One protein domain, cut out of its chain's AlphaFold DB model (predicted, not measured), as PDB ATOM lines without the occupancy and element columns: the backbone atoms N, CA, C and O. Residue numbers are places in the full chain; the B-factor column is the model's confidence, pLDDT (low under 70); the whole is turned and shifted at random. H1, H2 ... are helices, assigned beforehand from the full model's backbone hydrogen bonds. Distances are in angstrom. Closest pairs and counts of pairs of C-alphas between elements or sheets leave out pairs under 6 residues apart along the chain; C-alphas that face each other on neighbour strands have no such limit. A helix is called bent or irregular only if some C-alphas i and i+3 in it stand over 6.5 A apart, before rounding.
ATOM      1  N   PHE A  19      -3.293 -15.858 -63.025       70.94
ATOM      2  CA  PHE A  19      -3.274 -16.836 -61.950       70.94
ATOM      3  C   PHE A  19      -2.925 -18.238 -62.460       70.94
ATOM      4  O   PHE A  19      -2.025 -18.873 -61.920       70.94
ATOM      5  N   LEU A  20      -3.574 -18.701 -63.531       69.44
ATOM      6  CA  LEU A  20      -3.314 -20.015 -64.122       69.44
ATOM      7  C   LEU A  20      -1.887 -20.132 -64.662       69.44
ATOM      8  O   LEU A  20      -1.246 -21.164 -64.463       69.44
ATOM      9  N   VAL A  21      -1.361 -19.066 -65.274       76.38
ATOM     10  CA  VAL A  21       0.050 -19.014 -65.671       76.38
ATOM     11  C   VAL A  21       0.941 -19.107 -64.432       76.38
ATOM     12  O   VAL A  21       1.827 -19.940 -64.405       76.38
ATOM     13  N   ASN A  22       0.690 -18.372 -63.350       66.50
ATOM     14  CA  ASN A  22       1.523 -18.490 -62.144       66.50
ATOM     15  C   ASN A  22       1.461 -19.885 -61.494       66.50
ATOM     16  O   ASN A  22       2.485 -20.389 -61.036       66.50
ATOM     17  N   VAL A  23       0.292 -20.534 -61.486       64.38
ATOM     18  CA  VAL A  23       0.134 -21.885 -60.923       64.38
ATOM     19  C   VAL A  23       0.930 -22.915 -61.721       64.38
ATOM     20  O   VAL A  23       1.635 -23.715 -61.115       64.38
ATOM     21  N   ALA A  24       0.883 -22.878 -63.056       65.38
ATOM     22  CA  ALA A  24       1.611 -23.836 -63.892       65.38
ATOM     23  C   ALA A  24       3.133 -23.793 -63.668       65.38
ATOM     24  O   ALA A  24       3.797 -24.824 -63.727       65.38
ATOM     25  N   TRP A  25       3.676 -22.618 -63.350       62.22
ATOM     26  CA  TRP A  25       5.107 -22.427 -63.101       62.22
ATOM     27  C   TRP A  25       5.499 -22.708 -61.645       62.22
ATOM     28  O   TRP A  25       6.675 -22.903 -61.349       62.22
ATOM     29  N   ALA A  26       4.521 -22.782 -60.740       57.12
ATOM     30  CA  ALA A  26       4.731 -23.112 -59.336       57.12
ATOM     31  C   ALA A  26       4.660 -24.627 -59.041       57.12
ATOM     32  O   ALA A  26       4.849 -25.016 -57.896       57.12
ATOM     33  N   MET A  27       4.415 -25.500 -60.032       53.25
ATOM     34  CA  MET A  27       4.235 -26.951 -59.825       53.25
ATOM     35  C   MET A  27       5.520 -27.814 -59.842       53.25
ATOM     36  O   MET A  27       5.536 -28.873 -60.466       53.25
ATOM     37  N   PRO A  28       6.566 -27.473 -59.073       61.53
ATOM     38  CA  PRO A  28       7.351 -28.514 -58.412       61.53
ATOM     39  C   PRO A  28       7.150 -28.443 -56.892       61.53
ATOM     40  O   PRO A  28       8.107 -28.360 -56.125       61.53
ATOM     41  N   PHE A  29       5.891 -28.453 -56.431       61.50
ATOM     42  CA  PHE A  29       5.577 -28.645 -55.011       61.50
ATOM     43  C   PHE A  29       5.741 -30.121 -54.651       61.50
ATOM     44  O   PHE A  29       4.774 -30.868 -54.518       61.50
ATOM     45  N   GLU A  30       6.987 -30.546 -54.490       66.81
ATOM     46  CA  GLU A  30       7.271 -31.770 -53.759       66.81
ATOM     47  C   GLU A  30       7.014 -31.487 -52.273       66.81
ATOM     48  O   GLU A  30       7.611 -30.552 -51.722       66.81
ATOM     49  N   PRO A  31       6.115 -32.229 -51.603       65.69
ATOM     50  CA  PRO A  31       5.876 -32.037 -50.183       65.69
ATOM     51  C   PRO A  31       7.168 -32.347 -49.415       65.69
ATOM     52  O   PRO A  31       7.567 -33.500 -49.250       65.69
ATOM     53  N   ARG A  32       7.854 -31.292 -48.962       68.00
ATOM     54  CA  ARG A  32       9.092 -31.400 -48.188       68.00
ATOM     55  C   ARG A  32       8.748 -31.635 -46.723       68.00
ATOM     56  O   ARG A  32       8.530 -30.698 -45.966       68.00
ATOM     57  N   TRP A  33       8.748 -32.903 -46.325       74.56
ATOM     58  CA  TRP A  33       8.634 -33.334 -44.926       74.56
ATOM     59  C   TRP A  33       9.989 -33.405 -44.206       74.56
ATOM     60  O   TRP A  33      10.130 -34.093 -43.197       74.56
ATOM     61  N   SER A  34      11.019 -32.740 -44.734       72.56
ATOM     62  CA  SER A  34      12.332 -32.698 -44.095       72.56
ATOM     63  C   SER A  34      12.245 -32.035 -42.718       72.56
ATOM     64  O   SER A  34      11.456 -31.113 -42.514       72.56
ATOM     65  N   GLY A  35      13.077 -32.494 -41.780       80.19
ATOM     66  CA  GLY A  35      13.128 -31.940 -40.428       80.19
ATOM     67  C   GLY A  35      13.288 -30.415 -40.420       80.19
ATOM     68  O   GLY A  35      14.046 -29.857 -41.211       80.19
ATOM     69  N   VAL A  36      12.567 -29.753 -39.509       82.81
ATOM     70  CA  VAL A  36      12.517 -28.283 -39.379       82.81
ATOM     71  C   VAL A  36      13.916 -27.694 -39.167       82.81
ATOM     72  O   VAL A  36      14.279 -26.698 -39.788       82.81
ATOM     73  N   LEU A  37      14.717 -28.346 -38.322       80.75
ATOM     74  CA  LEU A  37      16.071 -27.933 -37.968       80.75
ATOM     75  C   LEU A  37      17.094 -28.679 -38.828       80.75
ATOM     76  O   LEU A  37      17.263 -29.890 -38.674       80.75
ATOM     77  N   ASN A  38      17.801 -27.949 -39.690       77.25
ATOM     78  CA  ASN A  38      18.966 -28.453 -40.411       77.25
ATOM     79  C   ASN A  38      20.179 -27.584 -40.063       77.25
ATOM     80  O   ASN A  38      20.358 -26.506 -40.628       77.25
ATOM     81  N   CYS A  39      20.963 -28.030 -39.083       79.44
ATOM     82  CA  CYS A  39      22.146 -27.310 -38.634       79.44
ATOM     83  C   CYS A  39      23.356 -27.852 -39.381       79.44
ATOM     84  O   CYS A  39      23.739 -29.009 -39.218       79.44
ATOM     85  N   SER A  40      23.943 -27.004 -40.218       67.00
ATOM     86  CA  SER A  40      25.104 -27.329 -41.046       67.00
ATOM     87  C   SER A  40      26.433 -27.148 -40.310       67.00
ATOM     88  O   SER A  40      27.486 -27.241 -40.939       67.00
ATOM     89  N   GLY A  41      26.369 -26.856 -39.003       59.91
ATOM     90  CA  GLY A  41      27.441 -26.241 -38.233       59.91
ATOM     91  C   GLY A  41      28.826 -26.838 -38.482       59.91
ATOM     92  O   GLY A  41      29.006 -28.038 -38.693       59.91
ATOM     93  N   PRO A  55      26.158 -27.341 -33.206       77.88
ATOM     94  CA  PRO A  55      25.463 -26.166 -32.731       77.88
ATOM     95  C   PRO A  55      25.148 -25.268 -33.928       77.88
ATOM     96  O   PRO A  55      25.979 -25.050 -34.811       77.88
ATOM     97  N   CYS A  56      23.924 -24.756 -33.951       78.19
ATOM     98  CA  CYS A  56      23.404 -23.907 -35.016       78.19
ATOM     99  C   CYS A  56      23.799 -22.457 -34.704       78.19
ATOM    100  O   CYS A  56      23.027 -21.709 -34.106       78.19
ATOM    101  N   THR A  57      25.046 -22.084 -34.996       81.50
ATOM    102  CA  THR A  57      25.588 -20.754 -34.654       81.50
ATOM    103  C   THR A  57      25.676 -19.811 -35.848       81.50
ATOM    104  O   THR A  57      25.923 -18.620 -35.665       81.50
ATOM    105  N   SER A  58      25.464 -20.304 -37.072       82.00
ATOM    106  CA  SER A  58      25.580 -19.495 -38.284       82.00
ATOM    107  C   SER A  58      24.255 -18.831 -38.666       82.00
ATOM    108  O   SER A  58      23.187 -19.435 -38.575       82.00
ATOM    109  N   ILE A  59      24.329 -17.615 -39.222       83.06
ATOM    110  CA  ILE A  59      23.196 -16.959 -39.906       83.06
ATOM    111  C   ILE A  59      22.637 -17.846 -41.031       83.06
ATOM    112  O   ILE A  59      21.438 -17.822 -41.301       83.06
ATOM    113  N   CYS A  60      23.483 -18.668 -41.656       83.12
ATOM    114  CA  CYS A  60      23.056 -19.624 -42.677       83.12
ATOM    115  C   CYS A  60      22.074 -20.668 -42.124       83.12
ATOM    116  O   CYS A  60      21.120 -21.027 -42.809       83.12
ATOM    117  N   ASP A  61      22.273 -21.115 -40.880       85.06
ATOM    118  CA  ASP A  61      21.384 -22.084 -40.232       85.06
ATOM    119  C   ASP A  61      20.046 -21.433 -39.849       85.06
ATOM    120  O   ASP A  61      18.990 -22.053 -39.958       85.06
ATOM    121  N   LEU A  62      20.063 -20.154 -39.448       87.44
ATOM    122  CA  LEU A  62      18.834 -19.394 -39.203       87.44
ATOM    123  C   LEU A  62      18.026 -19.213 -40.496       87.44
ATOM    124  O   LEU A  62      16.800 -19.329 -40.498       87.44
ATOM    125  N   TYR A  63      18.716 -18.946 -41.602       86.25
ATOM    126  CA  TYR A  63      18.089 -18.787 -42.905       86.25
ATOM    127  C   TYR A  63      17.496 -20.104 -43.430       86.25
ATOM    128  O   TYR A  63      16.345 -20.121 -43.871       86.25
ATOM    129  N   SER A  64      18.232 -21.217 -43.331       85.38
ATOM    130  CA  SER A  64      17.734 -22.540 -43.734       85.38
ATOM    131  C   SER A  64      16.526 -22.972 -42.894       85.38
ATOM    132  O   SER A  64      15.549 -23.496 -43.434       85.38
ATOM    133  N   LEU A  65      16.541 -22.674 -41.590       88.38
ATOM    134  CA  LEU A  65      15.409 -22.886 -40.692       88.38
ATOM    135  C   LEU A  65      14.177 -22.107 -41.161       88.38
ATOM    136  O   LEU A  65      13.094 -22.680 -41.283       88.38
ATOM    137  N   LEU A  66      14.333 -20.813 -41.454       88.31
ATOM    138  CA  LEU A  66      13.226 -19.975 -41.908       88.31
ATOM    139  C   LEU A  66      12.645 -20.490 -43.232       88.31
ATOM    140  O   LEU A  66      11.428 -20.565 -43.392       88.31
ATOM    141  N   GLN A  67      13.508 -20.910 -44.155       86.25
ATOM    142  CA  GLN A  67      13.102 -21.488 -45.430       86.25
ATOM    143  C   GLN A  67      12.308 -22.790 -45.239       86.25
ATOM    144  O   GLN A  67      11.272 -22.979 -45.878       86.25
ATOM    145  N   ASN A  68      12.743 -23.664 -44.326       87.56
ATOM    146  CA  ASN A  68      12.027 -24.893 -43.990       87.56
ATOM    147  C   ASN A  68      10.668 -24.611 -43.349       87.56
ATOM    148  O   ASN A  68       9.679 -25.225 -43.742       87.56
ATOM    149  N   ILE A  69      10.597 -23.660 -42.412       89.94
ATOM    150  CA  ILE A  69       9.335 -23.255 -41.780       89.94
ATOM    151  C   ILE A  69       8.359 -22.762 -42.843       89.94
ATOM    152  O   ILE A  69       7.236 -23.251 -42.908       89.94
ATOM    153  N   ILE A  70       8.798 -21.858 -43.721       88.56
ATOM    154  CA  ILE A  70       7.965 -21.333 -44.804       88.56
ATOM    155  C   ILE A  70       7.478 -22.477 -45.701       88.56
ATOM    156  O   ILE A  70       6.280 -22.573 -45.959       88.56
ATOM    157  N   ASN A  71       8.362 -23.384 -46.125       86.12
ATOM    158  CA  ASN A  71       7.992 -24.515 -46.981       86.12
ATOM    159  C   ASN A  71       6.962 -25.442 -46.316       86.12
ATOM    160  O   ASN A  71       5.997 -25.857 -46.963       86.12
ATOM    161  N   ILE A  72       7.126 -25.735 -45.025       88.00
ATOM    162  CA  ILE A  72       6.188 -26.565 -44.260       88.00
ATOM    163  C   ILE A  72       4.849 -25.843 -44.103       88.00
ATOM    164  O   ILE A  72       3.803 -26.440 -44.352       88.00
ATOM    165  N   THR A  73       4.859 -24.556 -43.748       88.62
ATOM    166  CA  THR A  73       3.641 -23.751 -43.612       88.62
ATOM    167  C   THR A  73       2.876 -23.677 -44.931       88.62
ATOM    168  O   THR A  73       1.666 -23.894 -44.939       88.62
ATOM    169  N   TYR A  74       3.559 -23.447 -46.054       85.62
ATOM    170  CA  TYR A  74       2.923 -23.456 -47.373       85.62
ATOM    171  C   TYR A  74       2.341 -24.826 -47.717       85.62
ATOM    172  O   TYR A  74       1.183 -24.904 -48.122       85.62
ATOM    173  N   THR A  75       3.101 -25.902 -47.501       86.38
ATOM    174  CA  THR A  75       2.624 -27.273 -47.741       86.38
ATOM    175  C   THR A  75       1.371 -27.556 -46.907       86.38
ATOM    176  O   THR A  75       0.368 -28.036 -47.427       86.38
ATOM    177  N   TYR A  76       1.373 -27.176 -45.630       88.38
ATOM    178  CA  TYR A  76       0.220 -27.348 -44.752       88.38
ATOM    179  C   TYR A  76      -0.999 -26.538 -45.219       88.38
ATOM    180  O   TYR A  76      -2.109 -27.066 -45.293       88.38
ATOM    181  N   ILE A  77      -0.817 -25.267 -45.583       87.75
ATOM    182  CA  ILE A  77      -1.922 -24.416 -46.038       87.75
ATOM    183  C   ILE A  77      -2.533 -24.962 -47.334       87.75
ATOM    184  O   ILE A  77      -3.754 -25.075 -47.436       87.75
ATOM    185  N   VAL A  78      -1.694 -25.320 -48.309       85.50
ATOM    186  CA  VAL A  78      -2.140 -25.736 -49.644       85.50
ATOM    187  C   VAL A  78      -2.775 -27.123 -49.629       85.50
ATOM    188  O   VAL A  78      -3.832 -27.301 -50.229       85.50
ATOM    189  N   PHE A  79      -2.174 -28.091 -48.936       84.06
ATOM    190  CA  PHE A  79      -2.646 -29.478 -48.970       84.06
ATOM    191  C   PHE A  79      -3.662 -29.818 -47.875       84.06
ATOM    192  O   PHE A  79      -4.513 -30.672 -48.103       84.06
ATOM    193  N   MET A  80      -3.610 -29.169 -46.705       85.88
ATOM    194  CA  MET A  80      -4.541 -29.456 -45.602       85.88
ATOM    195  C   MET A  80      -5.602 -28.367 -45.459       85.88
ATOM    196  O   MET A  80      -6.797 -28.645 -45.564       85.88
ATOM    197  N   ALA A  81      -5.188 -27.119 -45.223       88.06
ATOM    198  CA  ALA A  81      -6.124 -26.075 -44.810       88.06
ATOM    199  C   ALA A  81      -7.120 -25.712 -45.920       88.06
ATOM    200  O   ALA A  81      -8.327 -25.674 -45.683       88.06
ATOM    201  N   ILE A  82      -6.640 -25.460 -47.139       85.56
ATOM    202  CA  ILE A  82      -7.490 -25.017 -48.247       85.56
ATOM    203  C   ILE A  82      -8.536 -26.080 -48.625       85.56
ATOM    204  O   ILE A  82      -9.724 -25.744 -48.611       85.56
ATOM    205  N   PRO A  83      -8.172 -27.350 -48.898       84.38
ATOM    206  CA  PRO A  83      -9.152 -28.390 -49.202       84.38
ATOM    207  C   PRO A  83     -10.180 -28.566 -48.086       84.38
ATOM    208  O   PRO A  83     -11.371 -28.678 -48.370       84.38
ATOM    209  N   PHE A  84      -9.749 -28.498 -46.822       86.44
ATOM    210  CA  PHE A  84     -10.654 -28.574 -45.678       86.44
ATOM    211  C   PHE A  84     -11.709 -27.457 -45.698       86.44
ATOM    212  O   PHE A  84     -12.903 -27.728 -45.557       86.44
ATOM    213  N   TRP A  85     -11.301 -26.210 -45.953       87.12
ATOM    214  CA  TRP A  85     -12.231 -25.084 -46.083       87.12
ATOM    215  C   TRP A  85     -13.176 -25.227 -47.280       87.12
ATOM    216  O   TRP A  85     -14.354 -24.879 -47.168       87.12
ATOM    217  N   PHE A  86     -12.701 -25.768 -48.405       86.62
ATOM    218  CA  PHE A  86     -13.547 -26.045 -49.568       86.62
ATOM    219  C   PHE A  86     -14.591 -27.127 -49.281       86.62
ATOM    220  O   PHE A  86     -15.755 -26.944 -49.635       86.62
ATOM    221  N   VAL A  87     -14.214 -28.210 -48.596       87.12
ATOM    222  CA  VAL A  87     -15.151 -29.265 -48.179       87.12
ATOM    223  C   VAL A  87     -16.176 -28.707 -47.194       87.12
ATOM    224  O   VAL A  87     -17.376 -28.884 -47.397       87.12
ATOM    225  N   TYR A  88     -15.733 -27.960 -46.179       86.50
ATOM    226  CA  TYR A  88     -16.623 -27.322 -45.206       86.50
ATOM    227  C   TYR A  88     -17.638 -26.385 -45.875       86.50
ATOM    228  O   TYR A  88     -18.840 -26.444 -45.599       86.50
ATOM    229  N   ALA A  89     -17.172 -25.547 -46.804       88.94
ATOM    230  CA  ALA A  89     -18.039 -24.654 -47.555       88.94
ATOM    231  C   ALA A  89     -18.979 -25.415 -48.505       88.94
ATOM    232  O   ALA A  89     -20.141 -25.030 -48.645       88.94
ATOM    233  N   GLY A  90     -18.510 -26.507 -49.115       85.69
ATOM    234  CA  GLY A  90     -19.310 -27.388 -49.964       85.69
ATOM    235  C   GLY A  90     -20.458 -28.051 -49.202       85.69
ATOM    236  O   GLY A  90     -21.605 -27.983 -49.641       85.69
ATOM    237  N   VAL A  91     -20.186 -28.603 -48.015       89.00
ATOM    238  CA  VAL A  91     -21.213 -29.215 -47.152       89.00
ATOM    239  C   VAL A  91     -22.258 -28.179 -46.730       89.00
ATOM    240  O   VAL A  91     -23.458 -28.421 -46.876       89.00
ATOM    241  N   LYS A  92     -21.833 -26.985 -46.288       90.38
ATOM    242  CA  LYS A  92     -22.773 -25.894 -45.961       90.38
ATOM    243  C   LYS A  92     -23.603 -25.447 -47.161       90.38
ATOM    244  O   LYS A  92     -24.770 -25.091 -46.999       90.38
ATOM    245  N   TYR A  93     -23.025 -25.467 -48.359       90.38
ATOM    246  CA  TYR A  93     -23.746 -25.118 -49.575       90.38
ATOM    247  C   TYR A  93     -24.841 -26.142 -49.905       90.38
ATOM    248  O   TYR A  93     -25.959 -25.741 -50.223       90.38
ATOM    249  N   ILE A  94     -24.574 -27.443 -49.757       91.62
ATOM    250  CA  ILE A  94     -25.576 -28.503 -49.973       91.62
ATOM    251  C   ILE A  94     -26.724 -28.384 -48.956       91.62
ATOM    252  O   ILE A  94     -27.895 -28.447 -49.327       91.62
ATOM    253  N   LEU A  95     -26.408 -28.109 -47.687       93.62
ATOM    254  CA  LEU A  95     -27.406 -27.922 -46.623       93.62
ATOM    255  C   LEU A  95     -28.225 -26.626 -46.754       93.62
ATOM    256  O   LEU A  95     -29.225 -26.449 -46.055       93.62
ATOM    257  N   SER A  96     -27.854 -25.725 -47.667       92.69
ATOM    258  CA  SER A  96     -28.577 -24.465 -47.872       92.69
ATOM    259  C   SER A  96     -29.992 -24.633 -48.429       92.69
ATOM    260  O   SER A  96     -30.783 -23.694 -48.349       92.69
ATOM    261  N   GLY A  97     -30.343 -25.828 -48.922       89.06
ATOM    262  CA  GLY A  97     -31.719 -26.161 -49.292       89.06
ATOM    263  C   GLY A  97     -32.700 -26.098 -48.115       89.06
ATOM    264  O   GLY A  97     -33.862 -25.764 -48.320       89.06
ATOM    265  N   ALA A  98     -32.235 -26.355 -46.885       90.25
ATOM    266  CA  ALA A  98     -33.082 -26.367 -45.689       90.25
ATOM    267  C   ALA A  98     -33.181 -25.002 -44.987       90.25
ATOM    268  O   ALA A  98     -34.167 -24.726 -44.309       90.25
ATOM    269  N   ASN A  99     -32.169 -24.136 -45.121       92.81
ATOM    270  CA  ASN A  99     -32.174 -22.810 -44.507       92.81
ATOM    271  C   ASN A  99     -31.420 -21.793 -45.390       92.81
ATOM    272  O   ASN A  99     -30.218 -21.960 -45.633       92.81
ATOM    273  N   PRO A 100     -32.076 -20.697 -45.824       91.06
ATOM    274  CA  PRO A 100     -31.463 -19.687 -46.688       91.06
ATOM    275  C   PRO A 100     -30.276 -18.959 -46.034       91.06
ATOM    276  O   PRO A 100     -29.423 -18.424 -46.749       91.06
ATOM    277  N   GLY A 101     -30.173 -18.965 -44.700       92.94
ATOM    278  CA  GLY A 101     -29.040 -18.402 -43.964       92.94
ATOM    279  C   GLY A 101     -27.708 -19.067 -44.322       92.94
ATOM    280  O   GLY A 101     -26.710 -18.372 -44.533       92.94
ATOM    281  N   TYR A 102     -27.700 -20.391 -44.518       91.62
ATOM    282  CA  TYR A 102     -26.477 -21.134 -44.845       91.62
ATOM    283  C   TYR A 102     -25.927 -20.804 -46.230       91.62
ATOM    284  O   TYR A 102     -24.717 -20.865 -46.441       91.62
ATOM    285  N   LYS A 103     -26.776 -20.367 -47.169       91.75
ATOM    286  CA  LYS A 103     -26.326 -19.955 -48.504       91.75
ATOM    287  C   LYS A 103     -25.406 -18.738 -48.437       91.75
ATOM    288  O   LYS A 103     -24.361 -18.708 -49.085       91.75
ATOM    289  N   LYS A 104     -25.791 -17.730 -47.648       92.56
ATOM    290  CA  LYS A 104     -25.009 -16.494 -47.492       92.56
ATOM    291  C   LYS A 104     -23.699 -16.769 -46.757       92.56
ATOM    292  O   LYS A 104     -22.656 -16.227 -47.131       92.56
ATOM    293  N   GLU A 105     -23.746 -17.636 -45.752       91.31
ATOM    294  CA  GLU A 105     -22.564 -18.024 -44.991       91.31
ATOM    295  C   GLU A 105     -21.570 -18.824 -45.848       91.31
ATOM    296  O   GLU A 105     -20.398 -18.460 -45.916       91.31
ATOM    297  N   ALA A 106     -22.039 -19.832 -46.595       90.75
ATOM    298  CA  ALA A 106     -21.205 -20.632 -47.494       90.75
ATOM    299  C   ALA A 106     -20.524 -19.772 -48.571       90.75
ATOM    300  O   ALA A 106     -19.327 -19.913 -48.817       90.75
ATOM    301  N   GLN A 107     -21.250 -18.821 -49.171       90.75
ATOM    302  CA  GLN A 107     -20.674 -17.893 -50.151       90.75
ATOM    303  C   GLN A 107     -19.614 -16.971 -49.545       90.75
ATOM    304  O   GLN A 107     -18.635 -16.636 -50.214       90.75
ATOM    305  N   THR A 108     -19.803 -16.545 -48.297       92.00
ATOM    306  CA  THR A 108     -18.824 -15.706 -47.596       92.00
ATOM    307  C   THR A 108     -17.577 -16.521 -47.259       92.00
ATOM    308  O   THR A 108     -16.469 -16.077 -47.543       92.00
ATOM    309  N   ALA A 109     -17.750 -17.752 -46.768       90.38
ATOM    310  CA  ALA A 109     -16.651 -18.675 -46.498       90.38
ATOM    311  C   ALA A 109     -15.840 -18.993 -47.767       90.38
ATOM    312  O   ALA A 109     -14.618 -18.873 -47.747       90.38
ATOM    313  N   MET A 110     -16.500 -19.302 -48.892       91.00
ATOM    314  CA  MET A 110     -15.819 -19.533 -50.175       91.00
ATOM    315  C   MET A 110     -15.036 -18.305 -50.643       91.00
ATOM    316  O   MET A 110     -13.886 -18.432 -51.053       91.00
ATOM    317  N   LYS A 111     -15.625 -17.105 -50.565       89.38
ATOM    318  CA  LYS A 111     -14.926 -15.868 -50.942       89.38
ATOM    319  C   LYS A 111     -13.706 -15.620 -50.066       89.38
ATOM    320  O   LYS A 111     -12.662 -15.245 -50.593       89.38
ATOM    321  N   ASN A 112     -13.824 -15.852 -48.764       88.94
ATOM    322  CA  ASN A 112     -12.720 -15.673 -47.830       88.94
ATOM    323  C   ASN A 112     -11.599 -16.686 -48.098       88.94
ATOM    324  O   ASN A 112     -10.439 -16.289 -48.157       88.94
ATOM    325  N   ALA A 113     -11.935 -17.957 -48.346       88.81
ATOM    326  CA  ALA A 113     -10.963 -18.994 -48.690       88.81
ATOM    327  C   ALA A 113     -10.223 -18.677 -50.001       88.81
ATOM    328  O   ALA A 113      -8.995 -18.713 -50.042       88.81
ATOM    329  N   VAL A 114     -10.953 -18.288 -51.053       90.00
ATOM    330  CA  VAL A 114     -10.359 -17.891 -52.341       90.00
ATOM    331  C   VAL A 114      -9.484 -16.647 -52.183       90.00
ATOM    332  O   VAL A 114      -8.376 -16.610 -52.707       90.00
ATOM    333  N   THR A 115      -9.937 -15.646 -51.425       88.88
ATOM    334  CA  THR A 115      -9.151 -14.426 -51.176       88.88
ATOM    335  C   THR A 115      -7.867 -14.747 -50.414       88.88
ATOM    336  O   THR A 115      -6.802 -14.277 -50.803       88.88
ATOM    337  N   GLY A 116      -7.937 -15.591 -49.380       87.75
ATOM    338  CA  GLY A 116      -6.761 -16.042 -48.635       87.75
ATOM    339  C   GLY A 116      -5.772 -16.811 -49.512       87.75
ATOM    340  O   GLY A 116      -4.572 -16.558 -49.448       87.75
ATOM    341  N   PHE A 117      -6.265 -17.687 -50.389       87.31
ATOM    342  CA  PHE A 117      -5.423 -18.431 -51.325       87.31
ATOM    343  C   PHE A 117      -4.722 -17.524 -52.344       87.31
ATOM    344  O   PHE A 117      -3.517 -17.649 -52.558       87.31
ATOM    345  N   VAL A 118      -5.449 -16.570 -52.931       88.62
ATOM    346  CA  VAL A 118      -4.879 -15.588 -53.865       88.62
ATOM    347  C   VAL A 118      -3.847 -14.699 -53.165       88.62
ATOM    348  O   VAL A 118      -2.792 -14.419 -53.734       88.62
ATOM    349  N   LEU A 119      -4.100 -14.288 -51.919       90.06
ATOM    350  CA  LEU A 119      -3.135 -13.522 -51.126       90.06
ATOM    351  C   LEU A 119      -1.869 -14.331 -50.814       90.06
ATOM    352  O   LEU A 119      -0.769 -13.815 -50.982       90.06
ATOM    353  N   ALA A 120      -2.000 -15.602 -50.429       86.25
ATOM    354  CA  ALA A 120      -0.849 -16.466 -50.168       86.25
ATOM    355  C   ALA A 120       0.010 -16.675 -51.428       86.25
ATOM    356  O   ALA A 120       1.228 -16.516 -51.388       86.25
ATOM    357  N   LEU A 121      -0.619 -16.966 -52.572       84.25
ATOM    358  CA  LEU A 121       0.100 -17.148 -53.836       84.25
ATOM    359  C   LEU A 121       0.725 -15.853 -54.359       84.25
ATOM    360  O   LEU A 121       1.851 -15.877 -54.851       84.25
ATOM    361  N   SER A 122       0.036 -14.717 -54.231       86.25
ATOM    362  CA  SER A 122       0.602 -13.423 -54.631       86.25
ATOM    363  C   SER A 122       1.783 -13.019 -53.752       86.25
ATOM    364  O   SER A 122       2.791 -12.570 -54.287       86.25
ATOM    365  N   ALA A 123       1.723 -13.250 -52.438       88.00
ATOM    366  CA  ALA A 123       2.860 -13.022 -51.550       88.00
ATOM    367  C   ALA A 123       4.079 -13.860 -51.972       88.00
ATOM    368  O   ALA A 123       5.176 -13.319 -52.110       88.00
ATOM    369  N   TYR A 124       3.882 -15.153 -52.255       84.38
ATOM    370  CA  TYR A 124       4.946 -16.020 -52.766       84.38
ATOM    371  C   TYR A 124       5.529 -15.506 -54.092       84.38
ATOM    372  O   TYR A 124       6.748 -15.389 -54.234       84.38
ATOM    373  N   ALA A 125       4.668 -15.144 -55.047       85.38
ATOM    374  CA  ALA A 125       5.082 -14.636 -56.352       85.38
ATOM    375  C   ALA A 125       5.867 -13.321 -56.244       85.38
ATOM    376  O   ALA A 125       6.877 -13.156 -56.929       85.38
ATOM    377  N   ILE A 126       5.446 -12.404 -55.365       88.44
ATOM    378  CA  ILE A 126       6.143 -11.135 -55.117       88.44
ATOM    379  C   ILE A 126       7.544 -11.401 -54.564       88.44
ATOM    380  O   ILE A 126       8.511 -10.860 -55.095       88.44
ATOM    381  N   VAL A 127       7.673 -12.266 -53.552       87.12
ATOM    382  CA  VAL A 127       8.976 -12.614 -52.962       87.12
ATOM    383  C   VAL A 127       9.895 -13.233 -54.015       87.12
ATOM    384  O   VAL A 127      11.026 -12.783 -54.184       87.12
ATOM    385  N   ASN A 128       9.407 -14.214 -54.778       84.44
ATOM    386  CA  ASN A 128      10.223 -14.887 -55.788       84.44
ATOM    387  C   ASN A 128      10.623 -13.935 -56.931       84.44
ATOM    388  O   ASN A 128      11.756 -13.976 -57.403       84.44
ATOM    389  N   SER A 129       9.731 -13.017 -57.321       86.88
ATOM    390  CA  SER A 129      10.039 -11.962 -58.298       86.88
ATOM    391  C   SER A 129      11.122 -11.019 -57.776       86.88
ATOM    392  O   SER A 129      12.042 -10.671 -58.511       86.88
ATOM    393  N   PHE A 130      11.058 -10.639 -56.499       89.94
ATOM    394  CA  PHE A 130      12.051  -9.763 -55.879       89.94
ATOM    395  C   PHE A 130      13.454 -10.387 -55.921       89.94
ATOM    396  O   PHE A 130      14.406  -9.738 -56.354       89.94
ATOM    397  N   PHE A 131      13.577 -11.674 -55.578       84.25
ATOM    398  CA  PHE A 131      14.844 -12.403 -55.700       84.25
ATOM    399  C   PHE A 131      15.296 -12.574 -57.143       84.25
ATOM    400  O   PHE A 131      16.485 -12.456 -57.423       84.25
ATOM    401  N   TYR A 132      14.366 -12.783 -58.071       85.81
ATOM    402  CA  TYR A 132      14.695 -12.875 -59.487       85.81
ATOM    403  C   TYR A 132      15.352 -11.591 -60.019       85.81
ATOM    404  O   TYR A 132      16.298 -11.675 -60.801       85.81
ATOM    405  N   PHE A 133      14.882 -10.417 -59.584       89.44
ATOM    406  CA  PHE A 133      15.435  -9.125 -60.004       89.44
ATOM    407  C   PHE A 133      16.749  -8.757 -59.305       89.44
ATOM    408  O   PHE A 133      17.596  -8.117 -59.922       89.44
ATOM    409  N   LEU A 134      16.929  -9.145 -58.039       90.12
ATOM    410  CA  LEU A 134      18.126  -8.806 -57.255       90.12
ATOM    411  C   LEU A 134      19.276  -9.804 -57.403       90.12
ATOM    412  O   LEU A 134      20.407  -9.477 -57.050       90.12
ATOM    413  N   SER A 135      19.005 -11.020 -57.879       88.06
ATOM    414  CA  SER A 135      20.015 -12.074 -57.936       88.06
ATOM    415  C   SER A 135      21.076 -11.776 -59.010       88.06
ATOM    416  O   SER A 135      20.729 -11.654 -60.192       88.06
TER     417      SER A 135
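This is residues 19 to 41 and 55 to 135 of the 294 residues of an uncharacterized protein of bacterium (UniProt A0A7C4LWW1). The model is a long helical hairpin shaped like a narrow V: the bent helix H2 runs to a tight turn, and H3 folds back from it, packed on arm H2b and spreading away from arm H2a. A short helix, H1, lies beside the far part of H3, and an unnamed stretch, residues 26 to 41, leads from it to the cut; residues 126 to 135, of which 126 to 134 belong to H3, stick out. The printed part has 104 residues, with three named helices in the order H1, H2, H3 and no named strand: all helix. The whole is loose, with a radius of gyration of the C-alphas of 18.5 A, and elongated, spanning 61 by 32 by 19 A.

H2, residues 59 to 97, was assigned as one helix by its hydrogen bonds but is bent: C-alphas 79 and 82 are 6.6 A apart. Arm H2a, residues 59 to 79, starts at C-alpha 59 (23.196, -16.959, -39.906) and is 30.1 A long. Arm H2b, residues 82 to 97, is 24.3 A long and irregular, with C-alphas 94 and 97 6.6 A apart. H3, residues 100 to 134, is 51.9 A long and ends at C-alpha 134 (18.126, -8.806, -57.255). H1 is residues 19 to 25.

H2a and H2b stand at a shallow tilt of 23 degrees. H2b and H3 form a helical hairpin, opposite ways at a shallow tilt of 21 degrees; H3 touches H2b with residues 102 to 117 alone, and the closest C-alphas, of Ser 96 and Tyr 102, are 5.0 A apart. H2a and H3 are near each other, with 8 pairs of C-alphas within 10 A. H1 and H3 are close but not clearly touching, the closest C-alphas, of Asn 22 and Ala 125, being 7.8 A apart. H1 is apart from both H2a and H2b. Every O i to N i+4 pair is within hydrogen-bond range in H1 and H2a, against 11 of 12 in H2b and 30 of 31 in H3.

The C-alphas of Gly 41 and Ala 98, the two farthest apart, are 61.0 A apart. Residues 42 to 54 are not printed, and C-alphas 41 and 55 are 5.8 A apart across the cut. The mean pLDDT of the printed part is 83.6; it is under 70 at residue 20, residues 22 to 32 and residues 40 to 41.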